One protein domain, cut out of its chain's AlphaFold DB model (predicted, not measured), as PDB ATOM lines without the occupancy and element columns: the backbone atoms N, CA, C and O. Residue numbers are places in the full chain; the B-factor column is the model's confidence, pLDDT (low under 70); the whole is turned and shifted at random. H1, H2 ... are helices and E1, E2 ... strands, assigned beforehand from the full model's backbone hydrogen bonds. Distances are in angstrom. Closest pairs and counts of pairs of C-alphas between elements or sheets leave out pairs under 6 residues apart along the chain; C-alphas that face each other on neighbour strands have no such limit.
ATOM      1  N   GLN A   3     -42.620 -35.167   7.769       93.38
ATOM      2  CA  GLN A   3     -43.892 -34.920   8.435       93.38
ATOM      3  C   GLN A   3     -45.024 -35.614   7.676       93.38
ATOM      4  O   GLN A   3     -45.193 -35.418   6.478       93.38
ATOM      5  N   MET A   4     -45.867 -36.352   8.394       93.25
ATOM      6  CA  MET A   4     -47.096 -36.918   7.837       93.25
ATOM      7  C   MET A   4     -48.194 -35.857   7.717       93.25
ATOM      8  O   MET A   4     -48.444 -35.112   8.666       93.25
ATOM      9  N   VAL A   5     -48.864 -35.804   6.563       92.69
ATOM     10  CA  VAL A   5     -49.944 -34.837   6.289       92.69
ATOM     11  C   VAL A   5     -51.328 -35.388   6.635       92.69
ATOM     12  O   VAL A   5     -52.202 -34.641   7.069       92.69
ATOM     13  N   ASN A   6     -51.533 -36.691   6.468       89.31
ATOM     14  CA  ASN A   6     -52.775 -37.395   6.768       89.31
ATOM     15  C   ASN A   6     -52.500 -38.736   7.458       89.31
ATOM     16  O   ASN A   6     -51.408 -39.297   7.350       89.31
ATOM     17  N   GLU A   7     -53.509 -39.241   8.168       87.75
ATOM     18  CA  GLU A   7     -53.497 -40.600   8.709       87.75
ATOM     19  C   GLU A   7     -53.558 -41.626   7.568       87.75
ATOM     20  O   GLU A   7     -54.157 -41.372   6.521       87.75
ATOM     21  N   GLY A   8     -52.925 -42.782   7.769       88.94
ATOM     22  CA  GLY A   8     -52.908 -43.882   6.806       88.94
ATOM     23  C   GLY A   8     -51.509 -44.448   6.579       88.94
ATOM     24  O   GLY A   8     -50.573 -44.181   7.335       88.94
ATOM     25  N   ARG A   9     -51.368 -45.257   5.525       88.94
ATOM     26  CA  ARG A   9     -50.091 -45.857   5.127       88.94
ATOM     27  C   ARG A   9     -49.452 -45.044   3.993       88.94
ATOM     28  O   ARG A   9     -50.006 -45.043   2.895       88.94
ATOM     29  N   PRO A  10     -48.307 -44.377   4.211       91.38
ATOM     30  CA  PRO A  10     -47.536 -43.771   3.129       91.38
ATOM     31  C   PRO A  10     -46.643 -44.778   2.408       91.38
ATOM     32  O   PRO A  10     -46.436 -45.907   2.870       91.38
ATOM     33  N   ALA A  11     -46.075 -44.335   1.286       91.81
ATOM     34  CA  ALA A  11     -44.858 -44.933   0.753       91.81
ATOM     35  C   ALA A  11     -43.716 -44.799   1.777       91.81
ATOM     36  O   ALA A  11     -43.672 -43.825   2.533       91.81
ATOM     37  N   THR A  12     -42.775 -45.746   1.788       94.50
ATOM     38  CA  THR A  12     -41.541 -45.561   2.558       94.50
ATOM     39  C   THR A  12     -40.681 -44.526   1.846       94.50
ATOM     40  O   THR A  12     -40.241 -44.750   0.717       94.50
ATOM     41  N   ILE A  13     -40.473 -43.393   2.508       96.12
ATOM     42  CA  ILE A  13     -39.643 -42.293   2.030       96.12
ATOM     43  C   ILE A  13     -38.559 -42.036   3.073       96.12
ATOM     44  O   ILE A  13     -38.862 -41.980   4.265       96.12
ATOM     45  N   THR A  14     -37.316 -41.887   2.629       96.00
ATOM     46  CA  THR A  14     -36.154 -41.577   3.467       96.00
ATOM     47  C   THR A  14     -35.359 -40.415   2.877       96.00
ATOM     48  O   THR A  14     -35.468 -40.096   1.692       96.00
ATOM     49  N   GLU A  15     -34.566 -39.753   3.715       95.06
ATOM     50  CA  GLU A  15     -33.650 -38.690   3.303       95.06
ATOM     51  C   GLU A  15     -32.219 -39.253   3.227       95.06
ATOM     52  O   GLU A  15     -31.771 -39.930   4.153       95.06
ATOM     53  N   GLU A  16     -31.503 -38.992   2.131       93.88
ATOM     54  CA  GLU A  16     -30.105 -39.406   1.937       93.88
ATOM     55  C   GLU A  16     -29.320 -38.250   1.312       93.88
ATOM     56  O   GLU A  16     -29.544 -37.912   0.149       93.88
ATOM     57  N   ASP A  17     -28.412 -37.642   2.077       93.31
ATOM     58  CA  ASP A  17     -27.635 -36.463   1.678       93.31
ATOM     59  C   ASP A  17     -28.524 -35.353   1.080       93.31
ATOM     60  O   ASP A  17     -29.344 -34.756   1.779       93.31
ATOM     61  N   ASP A  18     -28.391 -35.093  -0.222       95.25
ATOM     62  CA  ASP A  18     -29.136 -34.095  -0.982       95.25
ATOM     63  C   ASP A  18     -30.434 -34.640  -1.609       95.25
ATOM     64  O   ASP A  18     -31.048 -33.956  -2.434       95.25
ATOM     65  N   LYS A  19     -30.844 -35.868  -1.270       96.94
ATOM     66  CA  LYS A  19     -31.908 -36.603  -1.961       96.94
ATOM     67  C   LYS A  19     -33.058 -37.009  -1.057       96.94
ATOM     68  O   LYS A  19     -32.900 -37.310   0.125       96.94
ATOM     69  N   LEU A  20     -34.218 -37.120  -1.695       96.94
ATOM     70  CA  LEU A  20     -35.346 -37.895  -1.206       96.94
ATOM     71  C   LEU A  20     -35.343 -39.268  -1.888       96.94
ATOM     72  O   LEU A  20     -35.322 -39.342  -3.119       96.94
ATOM     73  N   VAL A  21     -35.383 -40.344  -1.110       97.75
ATOM     74  CA  VAL A  21     -35.398 -41.723  -1.606       97.75
ATOM     75  C   VAL A  21     -36.752 -42.349  -1.308       97.75
ATOM     76  O   VAL A  21     -37.252 -42.276  -0.193       97.75
ATOM     77  N   VAL A  22     -37.351 -42.966  -2.319       97.81
ATOM     78  CA  VAL A  22     -38.604 -43.714  -2.213       97.81
ATOM     79  C   VAL A  22     -38.294 -45.182  -2.441       97.81
ATOM     80  O   VAL A  22     -37.755 -45.540  -3.491       97.81
ATOM     81  N   GLU A  23     -38.635 -46.037  -1.479       97.56
ATOM     82  CA  GLU A  23     -38.486 -47.483  -1.651       97.56
ATOM     83  C   GLU A  23     -39.546 -48.040  -2.617       97.56
ATOM     84  O   GLU A  23     -40.621 -47.453  -2.759       97.56
ATOM     85  N   PRO A  24     -39.300 -49.191  -3.265       97.25
ATOM     86  CA  PRO A  24     -40.328 -49.874  -4.042       97.25
ATOM     87  C   PRO A  24     -41.545 -50.253  -3.186       97.25
ATOM     88  O   PRO A  24     -41.410 -50.742  -2.062       97.25
ATOM     89  N   PHE A  25     -42.749 -50.102  -3.736       95.00
ATOM     90  CA  PHE A  25     -43.991 -50.501  -3.073       95.00
ATOM     91  C   PHE A  25     -45.075 -50.890  -4.082       95.00
ATOM     92  O   PHE A  25     -45.040 -50.511  -5.253       95.00
ATOM     93  N   ALA A  26     -46.074 -51.629  -3.603       93.19
ATOM     94  CA  ALA A  26     -47.279 -51.953  -4.356       93.19
ATOM     95  C   ALA A  26     -48.446 -51.065  -3.905       93.19
ATOM     96  O   ALA A  26     -48.592 -50.808  -2.708       93.19
ATOM     97  N   PHE A  27     -49.295 -50.644  -4.842       88.56
ATOM     98  CA  PHE A  27     -50.518 -49.888  -4.558       88.56
ATOM     99  C   PHE A  27     -51.648 -50.260  -5.531       88.56
ATOM    100  O   PHE A  27     -51.410 -50.852  -6.587       88.56
ATOM    101  N   GLY A  28     -52.887 -49.922  -5.157       83.69
ATOM    102  CA  GLY A  28     -54.082 -50.249  -5.941       83.69
ATOM    103  C   GLY A  28     -54.210 -51.749  -6.229       83.69
ATOM    104  O   GLY A  28     -53.798 -52.584  -5.422       83.69
ATOM    105  N   ASP A  29     -54.726 -52.083  -7.415       85.00
ATOM    106  CA  ASP A  29     -54.904 -53.454  -7.922       85.00
ATOM    107  C   ASP A  29     -53.569 -54.142  -8.309       85.00
ATOM    108  O   ASP A  29     -53.449 -54.794  -9.345       85.00
ATOM    109  N   GLY A  30     -52.531 -53.993  -7.479       87.00
ATOM    110  CA  GLY A  30     -51.233 -54.651  -7.646       87.00
ATOM    111  C   GLY A  30     -50.220 -53.899  -8.513       87.00
ATOM    112  O   GLY A  30     -49.199 -54.485  -8.884       87.00
ATOM    113  N   VAL A  31     -50.454 -52.618  -8.806       93.38
ATOM    114  CA  VAL A  31     -49.505 -51.769  -9.540       93.38
ATOM    115  C   VAL A  31     -48.224 -51.610  -8.720       93.38
ATOM    116  O   VAL A  31     -48.266 -51.376  -7.512       93.38
ATOM    117  N   GLN A  32     -47.072 -51.773  -9.374       96.44
ATOM    118  CA  GLN A  32     -45.760 -51.730  -8.728       96.44
ATOM    119  C   GLN A  32     -45.065 -50.401  -9.008       96.44
ATOM    120  O   GLN A  32     -44.717 -50.112 -10.152       96.44
ATOM    121  N   CYS A  33     -44.784 -49.638  -7.957       96.94
ATOM    122  CA  CYS A  33     -43.836 -48.537  -8.022       96.94
ATOM    123  C   CYS A  33     -42.427 -49.076  -7.752       96.94
ATOM    124  O   CYS A  33     -42.196 -49.757  -6.753       96.94
ATOM    125  N   GLN A  34     -41.476 -48.766  -8.634       97.44
ATOM    126  CA  GLN A  34     -40.077 -49.191  -8.476       97.44
ATOM    127  C   GLN A  34     -39.284 -48.309  -7.500       97.44
ATOM    128  O   GLN A  34     -38.111 -48.582  -7.256       97.44
ATOM    129  N   GLY A  35     -39.904 -47.263  -6.947       97.38
ATOM    130  CA  GLY A  35     -39.201 -46.269  -6.149       97.38
ATOM    131  C   GLY A  35     -38.279 -45.387  -6.995       97.38
ATOM    132  O   GLY A  35     -38.358 -45.357  -8.226       97.38
ATOM    133  N   GLY A  36     -37.411 -44.637  -6.326       97.50
ATOM    134  CA  GLY A  36     -36.461 -43.738  -6.977       97.50
ATOM    135  C   GLY A  36     -35.744 -42.827  -5.991       97.50
ATOM    136  O   GLY A  36     -36.150 -42.711  -4.839       97.50
ATOM    137  N   ALA A  37     -34.682 -42.169  -6.452       97.62
ATOM    138  CA  ALA A  37     -33.944 -41.177  -5.680       97.62
ATOM    139  C   ALA A  37     -33.946 -39.840  -6.427       97.62
ATOM    140  O   ALA A  37     -33.601 -39.787  -7.608       97.62
ATOM    141  N   PHE A  38     -34.321 -38.767  -5.734       97.44
ATOM    142  CA  PHE A  38     -34.542 -37.447  -6.319       97.44
ATOM    143  C   PHE A  38     -33.654 -36.425  -5.621       97.44
ATOM    144  O   PHE A  38     -33.855 -36.145  -4.443       97.44
ATOM    145  N   SER A  39     -32.679 -35.869  -6.345       96.50
ATOM    146  CA  SER A  39     -31.860 -34.773  -5.822       96.50
ATOM    147  C   SER A  39     -32.703 -33.511  -5.678       96.50
ATOM    148  O   SER A  39     -33.387 -33.089  -6.611       96.50
ATOM    149  N   LEU A  40     -32.627 -32.891  -4.504       96.75
ATOM    150  CA  LEU A  40     -33.305 -31.637  -4.202       96.75
ATOM    151  C   LEU A  40     -32.434 -30.412  -4.513       96.75
ATOM    152  O   LEU A  40     -32.913 -29.284  -4.422       96.75
ATOM    153  N   ASN A  41     -31.186 -30.607  -4.955       94.88
ATOM    154  CA  ASN A  41     -30.284 -29.513  -5.331       94.88
ATOM    155  C   ASN A  41     -30.866 -28.601  -6.425       94.88
ATOM    156  O   ASN A  41     -30.660 -27.389  -6.387       94.88
ATOM    157  N   GLU A  42     -31.602 -29.168  -7.385       93.69
ATOM    158  CA  GLU A  42     -32.234 -28.424  -8.489       93.69
ATOM    159  C   GLU A  42     -33.433 -27.574  -8.040       93.69
ATOM    160  O   GLU A  42     -33.887 -26.682  -8.760       93.69
ATOM    161  N   TRP A  43     -33.932 -27.837  -6.833       95.62
ATOM    162  CA  TRP A  43     -35.116 -27.211  -6.258       95.62
ATOM    163  C   TRP A  43     -34.769 -26.129  -5.240       95.62
ATOM    164  O   TRP A  43     -35.660 -25.617  -4.577       95.62
ATOM    165  N   GLU A  44     -33.496 -25.748  -5.124       94.81
ATOM    166  CA  GLU A  44     -33.032 -24.713  -4.200       94.81
ATOM    167  C   GLU A  44     -33.867 -23.423  -4.283       94.81
ATOM    168  O   GLU A  44     -34.027 -22.822  -5.349       94.81
ATOM    169  N   GLY A  45     -34.380 -22.979  -3.132       94.38
ATOM    170  CA  GLY A  45     -35.249 -21.806  -3.032       94.38
ATOM    171  C   GLY A  45     -36.645 -22.007  -3.635       94.38
ATOM    172  O   GLY A  45     -37.358 -21.027  -3.860       94.38
ATOM    173  N   ARG A  46     -37.034 -23.250  -3.934       95.19
ATOM    174  CA  ARG A  46     -38.311 -23.630  -4.546       95.19
ATOM    175  C   ARG A  46     -38.947 -24.793  -3.781       95.19
ATOM    176  O   ARG A  46     -38.353 -25.416  -2.905       95.19
ATOM    177  N   CYS A  47     -40.199 -25.067  -4.128       96.00
ATOM    178  CA  CYS A  47     -40.934 -26.209  -3.610       96.00
ATOM    179  C   CYS A  47     -40.780 -27.394  -4.567       96.00
ATOM    180  O   CYS A  47     -41.076 -27.262  -5.755       96.00
ATOM    181  N   PHE A  48     -40.315 -28.523  -4.045       97.56
ATOM    182  CA  PHE A  48     -40.276 -29.810  -4.725       97.56
ATOM    183  C   PHE A  48     -41.585 -30.555  -4.478       97.56
ATOM    184  O   PHE A  48     -42.073 -30.581  -3.349       97.56
ATOM    185  N   ARG A  49     -42.125 -31.211  -5.506       97.69
ATOM    186  CA  ARG A  49     -43.276 -32.109  -5.376       97.69
ATOM    187  C   ARG A  49     -42.999 -33.419  -6.083       97.69
ATOM    188  O   ARG A  49     -42.485 -33.426  -7.198       97.69
ATOM    189  N   LEU A  50     -43.363 -34.509  -5.421       98.06
ATOM    190  CA  LEU A  50     -43.267 -35.854  -5.953       98.06
ATOM    191  C   LEU A  50     -44.655 -36.457  -6.094       98.06
ATOM    192  O   LEU A  50     -45.416 -36.551  -5.128       98.06
ATOM    193  N   TYR A  51     -44.934 -36.929  -7.296       97.62
ATOM    194  CA  TYR A  51     -46.202 -37.508  -7.681       97.62
ATOM    195  C   TYR A  51     -46.051 -38.971  -8.078       97.62
ATOM    196  O   TYR A  51     -45.032 -39.390  -8.625       97.62
ATOM    197  N   LEU A  52     -47.114 -39.728  -7.832       96.50
ATOM    198  CA  LEU A  52     -47.330 -41.078  -8.324       96.50
ATOM    199  C   LEU A  52     -48.323 -41.027  -9.485       96.50
ATOM    200  O   LEU A  52     -49.385 -40.406  -9.384       96.50
ATOM    201  N   ASN A  53     -47.992 -41.705 -10.577       95.94
ATOM    202  CA  ASN A  53     -48.893 -41.945 -11.695       95.94
ATOM    203  C   ASN A  53     -49.650 -43.265 -11.514       95.94
ATOM    204  O   ASN A  53     -49.215 -44.163 -10.796       95.94
ATOM    205  N   ALA A  54     -50.780 -43.404 -12.210       93.94
ATOM    206  CA  ALA A  54     -51.625 -44.598 -12.126       93.94
ATOM    207  C   ALA A  54     -50.931 -45.883 -12.623       93.94
ATOM    208  O   ALA A  54     -51.349 -46.980 -12.264       93.94
ATOM    209  N   ASP A  55     -49.873 -45.758 -13.431       94.69
ATOM    210  CA  ASP A  55     -49.047 -46.873 -13.909       94.69
ATOM    211  C   ASP A  55     -47.894 -47.244 -12.955       94.69
ATOM    212  O   ASP A  55     -47.157 -48.192 -13.217       94.69
ATOM    213  N   GLY A  56     -47.744 -46.514 -11.844       95.06
ATOM    214  CA  GLY A  56     -46.692 -46.707 -10.848       95.06
ATOM    215  C   GLY A  56     -45.401 -45.939 -11.109       95.06
ATOM    216  O   GLY A  56     -44.481 -46.014 -10.289       95.06
ATOM    217  N   SER A  57     -45.321 -45.171 -12.199       96.81
ATOM    218  CA  SER A  57     -44.203 -44.256 -12.425       96.81
ATOM    219  C   SER A  57     -44.257 -43.051 -11.482       96.81
ATOM    220  O   SER A  57     -45.325 -42.618 -11.043       96.81
ATOM    221  N   LEU A  58     -43.081 -42.513 -11.161       97.62
ATOM    222  CA  LEU A  58     -42.923 -41.311 -10.349       97.62
ATOM    223  C   LEU A  58     -42.670 -40.097 -11.247       97.62
ATOM    224  O   LEU A  58     -42.008 -40.216 -12.277       97.62
ATOM    225  N   SER A  59     -43.179 -38.933 -10.849       97.44
ATOM    226  CA  SER A  59     -43.032 -37.678 -11.593       97.44
ATOM    227  C   SER A  59     -42.819 -36.491 -10.664       97.44
ATOM    228  O   SER A  59     -43.325 -36.471  -9.546       97.44
ATOM    229  N   THR A  60     -42.118 -35.477 -11.159       97.12
ATOM    230  CA  THR A  60     -41.958 -34.163 -10.519       97.12
ATOM    231  C   THR A  60     -42.560 -33.021 -11.349       97.12
ATOM    232  O   THR A  60     -42.445 -31.858 -10.970       97.12
ATOM    233  N   ASP A  61     -43.185 -33.338 -12.487       95.25
ATOM    234  CA  ASP A  61     -43.808 -32.372 -13.397       95.25
ATOM    235  C   ASP A  61     -45.176 -31.911 -12.877       95.25
ATOM    236  O   ASP A  61     -46.150 -32.642 -12.966       95.25
ATOM    237  N   ASP A  62     -45.287 -30.685 -12.374       92.19
ATOM    238  CA  ASP A  62     -46.540 -30.150 -11.830       92.19
ATOM    239  C   ASP A  62     -47.536 -29.644 -12.894       92.19
ATOM    240  O   ASP A  62     -48.596 -29.116 -12.551       92.19
ATOM    241  N   THR A  63     -47.231 -29.811 -14.187       92.44
ATOM    242  CA  THR A  63     -48.065 -29.310 -15.291       92.44
ATOM    243  C   THR A  63     -49.110 -30.309 -15.787       92.44
ATOM    244  O   THR A  63     -50.003 -29.942 -16.558       92.44
ATOM    245  N   GLN A  64     -49.040 -31.560 -15.330       91.50
ATOM    246  CA  GLN A  64     -49.928 -32.640 -15.749       91.50
ATOM    247  C   GLN A  64     -50.755 -33.216 -14.593       91.50
ATOM    248  O   GLN A  64     -50.474 -33.027 -13.412       91.50
ATOM    249  N   GLY A  65     -51.823 -33.934 -14.948       93.88
ATOM    250  CA  GLY A  65     -52.621 -34.671 -13.974       93.88
ATOM    251  C   GLY A  65     -51.864 -35.893 -13.457       93.88
ATOM    252  O   GLY A  65     -51.372 -36.697 -14.249       93.88
ATOM    253  N   HIS A  66     -51.830 -36.054 -12.137       96.19
ATOM    254  CA  HIS A  66     -51.243 -37.208 -11.461       96.19
ATOM    255  C   HIS A  66     -52.291 -37.993 -10.685       96.19
ATOM    256  O   HIS A  66     -53.358 -37.474 -10.361       96.19
ATOM    257  N   PHE A  67     -51.981 -39.254 -10.383       94.25
ATOM    258  CA  PHE A  67     -52.864 -40.095  -9.583       94.25
ATOM    259  C   PHE A  67     -52.842 -39.673  -8.110       94.25
ATOM    260  O   PHE A  67     -53.895 -39.547  -7.491       94.25
ATOM    261  N   TRP A  68     -51.652 -39.427  -7.558       95.44
ATOM    262  CA  TRP A  68     -51.495 -39.034  -6.160       95.44
ATOM    263  C   TRP A  68     -50.236 -38.196  -5.937       95.44
ATOM    264  O   TRP A  68     -49.255 -38.343  -6.664       95.44
ATOM    265  N   GLN A  69     -50.235 -37.345  -4.913       96.19
ATOM    266  CA  GLN A  69     -49.031 -36.661  -4.439       96.19
ATOM    267  C   GLN A  69     -48.440 -37.460  -3.283       96.19
ATOM    268  O   GLN A  69     -49.126 -37.688  -2.296       96.19
ATOM    269  N   LEU A  70     -47.186 -37.895  -3.397       96.50
ATOM    270  CA  LEU A  70     -46.504 -38.658  -2.347       96.50
ATOM    271  C   LEU A  70     -45.803 -37.741  -1.353       96.50
ATOM    272  O   LEU A  70     -45.892 -37.964  -0.147       96.50
ATOM    273  N   ALA A  71     -45.107 -36.721  -1.858       97.69
ATOM    274  CA  ALA A  71     -44.321 -35.824  -1.030       97.69
ATOM    275  C   ALA A  71     -44.267 -34.397  -1.586       97.69
ATOM    276  O   ALA A  71     -44.403 -34.166  -2.786       97.69
ATOM    277  N   GLU A  72     -44.026 -33.447  -0.692       97.75
ATOM    278  CA  GLU A  72     -43.737 -32.043  -0.973       97.75
ATOM    279  C   GLU A  72     -42.595 -31.620  -0.054       97.75
ATOM    280  O   GLU A  72     -42.620 -31.930   1.133       97.75
ATOM    281  N   ALA A  73     -41.603 -30.910  -0.578       97.25
ATOM    282  CA  ALA A  73     -40.466 -30.449   0.201       97.25
ATOM    283  C   ALA A  73     -40.183 -28.970  -0.068       97.25
ATOM    284  O   ALA A  73     -40.097 -28.537  -1.218       97.25
ATOM    285  N   HIS A  74     -40.026 -28.193   1.001       95.44
ATOM    286  CA  HIS A  74     -39.675 -26.774   0.914       95.44
ATOM    287  C   HIS A  74     -38.158 -26.660   1.015       95.44
ATOM    288  O   HIS A  74     -37.602 -26.801   2.102       95.44
ATOM    289  N   VAL A  75     -37.485 -26.461  -0.120       95.69
ATOM    290  CA  VAL A  75     -36.020 -26.494  -0.183       95.69
ATOM    291  C   VAL A  75     -35.467 -25.082   0.039       95.69
ATOM    292  O   VAL A  75     -35.773 -24.176  -0.747       95.69
ATOM    293  N   PRO A  76     -34.657 -24.849   1.088       94.19
ATOM    294  CA  PRO A  76     -34.136 -23.521   1.384       94.19
ATOM    295  C   PRO A  76     -33.112 -23.067   0.335       94.19
ATOM    296  O   PRO A  76     -32.562 -23.864  -0.427       94.19
ATOM    297  N   MET A  77     -32.838 -21.760   0.296       94.25
ATOM    298  CA  MET A  77     -31.625 -21.263  -0.358       94.25
ATOM    299  C   MET A  77     -30.413 -21.664   0.477       94.25
ATOM    300  O   MET A  77     -30.439 -21.523   1.699       94.25
ATOM    301  N   ARG A  78     -29.348 -22.139  -0.172       91.88
ATOM    302  CA  ARG A  78     -28.145 -22.588   0.528       91.88
ATOM    303  C   ARG A  78     -27.205 -21.426   0.763       91.88
ATOM    304  O   ARG A  78     -26.968 -20.599  -0.124       91.88
ATOM    305  N   GLU A  79     -26.634 -21.396   1.956       89.12
ATOM    306  CA  GLU A  79     -25.621 -20.415   2.296       89.12
ATOM    307  C   GLU A  79     -24.368 -20.608   1.438       89.12
ATOM    308  O   GLU A  79     -24.017 -21.706   0.996       89.12
ATOM    309  N   THR A  80     -23.697 -19.495   1.178       91.88
ATOM    310  CA  THR A  80     -22.431 -19.471   0.457       91.88
ATOM    311  C   THR A  80     -21.371 -18.945   1.405       91.88
ATOM    312  O   THR A  80     -21.535 -17.872   1.982       91.88
ATOM    313  N   VAL A  81     -20.297 -19.709   1.567       92.94
ATOM    314  CA  VAL A  81     -19.205 -19.403   2.494       92.94
ATOM    315  C   VAL A  81     -17.906 -19.197   1.727       92.94
ATOM    316  O   VAL A  81     -17.722 -19.735   0.636       92.94
ATOM    317  N   MET A  82     -16.995 -18.417   2.304       93.69
ATOM    318  CA  MET A  82     -15.641 -18.267   1.776       93.69
ATOM    319  C   MET A  82     -14.749 -19.343   2.392       93.69
ATOM    320  O   MET A  82     -14.677 -19.445   3.615       93.69
ATOM    321  N   VAL A  83     -14.082 -20.132   1.554       92.69
ATOM    322  CA  VAL A  83     -13.185 -21.218   1.971       92.69
ATOM    323  C   VAL A  83     -11.790 -20.936   1.427       92.69
ATOM    324  O   VAL A  83     -11.641 -20.596   0.251       92.69
ATOM    325  N   GLU A  84     -10.776 -21.044   2.282       93.06
ATOM    326  CA  GLU A  84      -9.371 -21.014   1.863       93.06
ATOM    327  C   GLU A  84      -9.040 -22.309   1.110       93.06
ATOM    328  O   GLU A  84      -9.365 -23.402   1.575       93.06
ATOM    329  N   THR A  85      -8.421 -22.190  -0.061       89.44
ATOM    330  CA  THR A  85      -7.910 -23.335  -0.816       89.44
ATOM    331  C   THR A  85      -6.466 -23.640  -0.417       89.44
ATOM    332  O   THR A  85      -5.798 -22.841   0.240       89.44
ATOM    333  N   ASP A  86      -5.959 -24.795  -0.853       91.38
ATOM    334  CA  ASP A  86      -4.548 -25.166  -0.672       91.38
ATOM    335  C   ASP A  86      -3.592 -24.380  -1.599       91.38
ATOM    336  O   ASP A  86      -2.370 -24.493  -1.479       91.38
ATOM    337  N   ASP A  87      -4.136 -23.573  -2.517       93.31
ATOM    338  CA  ASP A  87      -3.374 -22.783  -3.479       93.31
ATOM    339  C   ASP A  87      -3.073 -21.377  -2.948       93.31
ATOM    340  O   ASP A  87      -3.822 -20.789  -2.162       93.31
ATOM    341  N   ARG A  88      -1.969 -20.803  -3.434       93.50
ATOM    342  CA  ARG A  88      -1.545 -19.441  -3.106       93.50
ATOM    343  C   ARG A  88      -1.431 -18.578  -4.353       93.50
ATOM    344  O   ARG A  88      -1.105 -19.075  -5.430       93.50
ATOM    345  N   ASP A  89      -1.711 -17.289  -4.200       91.56
ATOM    346  CA  ASP A  89      -1.567 -16.304  -5.268       91.56
ATOM    347  C   ASP A  89      -0.101 -15.867  -5.472       91.56
ATOM    348  O   ASP A  89       0.826 -16.345  -4.815       91.56
ATOM    349  N   GLU A  90       0.129 -14.934  -6.400       94.19
ATOM    350  CA  GLU A  90       1.467 -14.416  -6.733       94.19
ATOM    351  C   GLU A  90       2.166 -13.689  -5.565       94.19
ATOM    352  O   GLU A  90       3.377 -13.471  -5.617       94.19
ATOM    353  N   ASN A  91       1.425 -13.325  -4.513       92.75
ATOM    354  CA  ASN A  91       1.929 -12.661  -3.311       92.75
ATOM    355  C   ASN A  91       2.041 -13.620  -2.112       92.75
ATOM    356  O   ASN A  91       2.216 -13.154  -0.985       92.75
ATOM    357  N   ASP A  92       1.957 -14.936  -2.345       89.25
ATOM    358  CA  ASP A  92       2.007 -15.987  -1.320       89.25
ATOM    359  C   ASP A  92       0.833 -15.930  -0.313       89.25
ATOM    360  O   ASP A  92       0.932 -16.436   0.807       89.25
ATOM    361  N   MET A  93      -0.304 -15.330  -0.701       91.94
ATOM    362  CA  MET A  93      -1.535 -15.321   0.101       91.94
ATOM    363  C   MET A  93      -2.444 -16.503  -0.272       91.94
ATOM    364  O   MET A  93      -2.509 -16.857  -1.451       91.94
ATOM    365  N   PRO A  94      -3.164 -17.121   0.690       91.75
ATOM    366  CA  PRO A  94      -4.099 -18.204   0.392       91.75
ATOM    367  C   PRO A  94      -5.228 -17.707  -0.513       91.75
ATOM    368  O   PRO A  94      -5.820 -16.649  -0.274       91.75
ATOM    369  N   ILE A  95      -5.538 -18.478  -1.552       93.06
ATOM    370  CA  ILE A  95      -6.667 -18.176  -2.424       93.06
ATOM    371  C   ILE A  95      -7.952 -18.509  -1.665       93.06
ATOM    372  O   ILE A  95      -8.141 -19.620  -1.182       93.06
ATOM    373  N   VAL A  96      -8.860 -17.540  -1.572       93.31
ATOM    374  CA  VAL A  96     -10.202 -17.749  -1.017       93.31
ATOM    375  C   VAL A  96     -11.212 -17.891  -2.143       93.31
ATOM    376  O   VAL A  96     -11.272 -17.060  -3.052       93.31
ATOM    377  N   VAL A  97     -12.035 -18.932  -2.075       94.19
ATOM    378  CA  VAL A  97     -13.110 -19.175  -3.039       94.19
ATOM    379  C   VAL A  97     -14.463 -19.159  -2.354       94.19
ATOM    380  O   VAL A  97     -14.611 -19.526  -1.193       94.19
ATOM    381  N   SER A  98     -15.465 -18.718  -3.103       94.19
ATOM    382  CA  SER A  98     -16.857 -18.765  -2.684       94.19
ATOM    383  C   SER A  98     -17.418 -20.154  -2.988       94.19
ATOM    384  O   SER A  98     -17.444 -20.566  -4.150       94.19
ATOM    385  N   GLN A  99     -17.844 -20.881  -1.956       93.00
ATOM    386  CA  GLN A  99     -18.396 -22.226  -2.073       93.00
ATOM    387  C   GLN A  99     -19.799 -22.286  -1.472       93.00
ATOM    388  O   GLN A  99     -20.044 -21.852  -0.345       93.00
ATOM    389  N   LYS A 100     -20.737 -22.858  -2.232       91.38
ATOM    390  CA  LYS A 100     -22.091 -23.131  -1.755       91.38
ATOM    391  C   LYS A 100     -22.073 -24.358  -0.841       91.38
ATOM    392  O   LYS A 100     -21.500 -25.381  -1.217       91.38
ATOM    393  N   GLN A 101     -22.689 -24.247   0.333       91.75
ATOM    394  CA  GLN A 101     -22.805 -25.369   1.266       91.75
ATOM    395  C   GLN A 101     -23.610 -26.521   0.634       91.75
ATOM    396  O   GLN A 101     -24.536 -26.262  -0.147       91.75
ATOM    397  N   PRO A 102     -23.259 -27.790   0.914       92.00
ATOM    398  CA  PRO A 102     -24.062 -28.927   0.477       92.00
ATOM    399  C   PRO A 102     -25.450 -28.877   1.128       92.00
ATOM    400  O   PRO A 102     -25.602 -28.354   2.227       92.00
ATOM    401  N   LEU A 103     -26.461 -29.405   0.436       93.25
ATOM    402  CA  LEU A 103     -27.786 -29.593   1.024       93.25
ATOM    403  C   LEU A 103     -27.782 -30.867   1.870       93.25
ATOM    404  O   LEU A 103     -27.392 -31.915   1.357       93.25
ATOM    405  N   ASN A 104     -28.284 -30.791   3.097       92.75
ATOM    406  CA  ASN A 104     -28.636 -31.956   3.893       92.75
ATOM    407  C   ASN A 104     -30.161 -32.016   4.044       92.75
ATOM    408  O   ASN A 104     -30.749 -31.286   4.833       92.75
ATOM    409  N   VAL A 105     -30.832 -32.894   3.298       93.50
ATOM    410  CA  VAL A 105     -32.304 -32.973   3.301       93.50
ATOM    411  C   VAL A 105     -32.851 -33.344   4.684       93.50
ATOM    412  O   VAL A 105     -33.902 -32.841   5.089       93.50
ATOM    413  N   ALA A 106     -32.137 -34.177   5.441       92.50
ATOM    414  CA  ALA A 106     -32.581 -34.592   6.768       92.50
ATOM    415  C   ALA A 106     -32.661 -33.405   7.748       92.50
ATOM    416  O   ALA A 106     -33.605 -33.333   8.542       92.50
ATOM    417  N   GLU A 107     -31.717 -32.465   7.657       91.38
ATOM    418  CA  GLU A 107     -31.572 -31.333   8.582       91.38
ATOM    419  C   GLU A 107     -32.211 -30.039   8.059       91.38
ATOM    420  O   GLU A 107     -32.899 -29.345   8.808       91.38
ATOM    421  N   ASP A 108     -32.036 -29.742   6.771       92.31
ATOM    422  CA  ASP A 108     -32.349 -28.435   6.183       92.31
ATOM    423  C   ASP A 108     -33.758 -28.358   5.588       92.31
ATOM    424  O   ASP A 108     -34.283 -27.266   5.355       92.31
ATOM    425  N   VAL A 109     -34.373 -29.505   5.286       94.31
ATOM    426  CA  VAL A 109     -35.600 -29.569   4.486       94.31
ATOM    427  C   VAL A 109     -36.753 -30.137   5.303       94.31
ATOM    428  O   VAL A 109     -36.669 -31.209   5.908       94.31
ATOM    429  N   VAL A 110     -37.882 -29.429   5.278       93.44
ATOM    430  CA  VAL A 110     -39.157 -29.960   5.769       93.44
ATOM    431  C   VAL A 110     -39.846 -30.670   4.615       93.44
ATOM    432  O   VAL A 110     -40.188 -30.045   3.608       93.44
ATOM    433  N   VAL A 111     -40.053 -31.973   4.776       96.25
ATOM    434  CA  VAL A 111     -40.718 -32.821   3.791       96.25
ATOM    435  C   VAL A 111     -42.065 -33.247   4.348       96.25
ATOM    436  O   VAL A 111     -42.149 -33.933   5.359       96.25
ATOM    437  N   SER A 112     -43.132 -32.862   3.669       97.25
ATOM    438  CA  SER A 112     -44.480 -33.358   3.908       97.25
ATOM    439  C   SER A 112     -44.707 -34.637   3.102       97.25
ATOM    440  O   SER A 112     -44.372 -34.679   1.922       97.25
ATOM    441  N   VAL A 113     -45.272 -35.672   3.722       96.88
ATOM    442  CA  VAL A 113     -45.550 -36.980   3.114       96.88
ATOM    443  C   VAL A 113     -47.028 -37.318   3.277       96.88
ATOM    444  O   VAL A 113     -47.593 -37.213   4.370       96.88
ATOM    445  N   TRP A 114     -47.655 -37.737   2.183       96.19
ATOM    446  CA  TRP A 114     -49.063 -38.115   2.145       96.19
ATOM    447  C   TRP A 114     -49.210 -39.635   2.176       96.19
ATOM    448  O   TRP A 114     -48.573 -40.362   1.412       96.19
ATOM    449  N   ALA A 115     -50.096 -40.116   3.042       93.56
ATOM    450  CA  ALA A 115     -50.572 -41.489   2.994       93.56
ATOM    451  C   ALA A 115     -51.447 -41.720   1.754       93.56
ATOM    452  O   ALA A 115     -52.073 -40.781   1.254       93.56
TER     453      ALA A 115
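This is residues 3 to 115 of the 118 residues of an uncharacterized protein of Paenibacillus dendritiformis (UniProt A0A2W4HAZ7). Two small three-stranded sheets, E1 E2 E5 and E6 E7 E10, lie loosely face to face and make a body, from one end of which the long hairpin E8 E9 reaches out as an arm. At the opposite end, the hairpin E3 E4 carries E2 and E5 onward, and the four-residue helix H1 sits where the arm joins the body. The printed part has 113 residues, mostly strand by class though under half are in named elements, in the order E1 to E9, H1, E10; each sheet is antiparallel, in the orders just given. The whole is loose, with a radius of gyration of the C-alphas of 18.9 A and spans of 70 by 25 by 23 A, the arm making much of the length.

Begin at residues 3 to 4, which pair in parallel with residues 112 to 113 of E10 (residues 110 to 113). E1 (residues 13 to 16) and E2 (residues 19 to 22) form a hairpin, with N 14 and O 21 2.8 A apart. E2 also pairs with E5 (residues 36 to 39), where N 22 and O 36 are 2.8 A apart. E2 runs on into E3 (residues 25 to 27) at 57 degrees; E3 forms a hairpin with E4 (residues 31 to 33), N 27 to O 31 being 3.0 A, and E4 runs on into E5 at 37 degrees. Next look at the hairpin of E6 (residues 47 to 52) and E7 (residues 68 to 74), where N 50 and O 71 are 2.9 A apart. E7 is the inner strand of the sheet E6 E7 E10, and it is the antiparallel neighbour of E10, with N 72 and O 112 within hydrogen-bond range at 2.9 A. E8 (residues 80 to 88) bends by 55 degrees at residue 85 and forms a hairpin with E9 (residues 94 to 100), N 83 to O 97 being 2.9 A. H1 (residues 105 to 108) only grazes the sheet E1 E2 E5; its closest C-alphas to E1 are those of Ala 106 and Glu 15, 5.5 A apart. H1 is too short for an O i to N i+4 pair, and its one O i to N i+3 pair is not within hydrogen-bond range.

Find C-alpha 13, where E1 begins, at (-39.643, -42.293, 2.030). E6 is 16.9 A long, E7 18.4 A, E8 21.2 A and E9 18.8 A. E8 begins at C-alpha 80, (-22.431, -19.471, 0.457), and E10 ends at C-alpha 113, (-45.550, -36.980, 3.114).

The C-alphas farthest apart are those of Asp 29 and Asn 91, 70.1 A. The link E6 to E7, residues 53 to 67, is long; its residues 58 to 59 pair antiparallel with residues 51 to 52 of E6. The printed part has no cut, and no printed residue is under 70 in pLDDT.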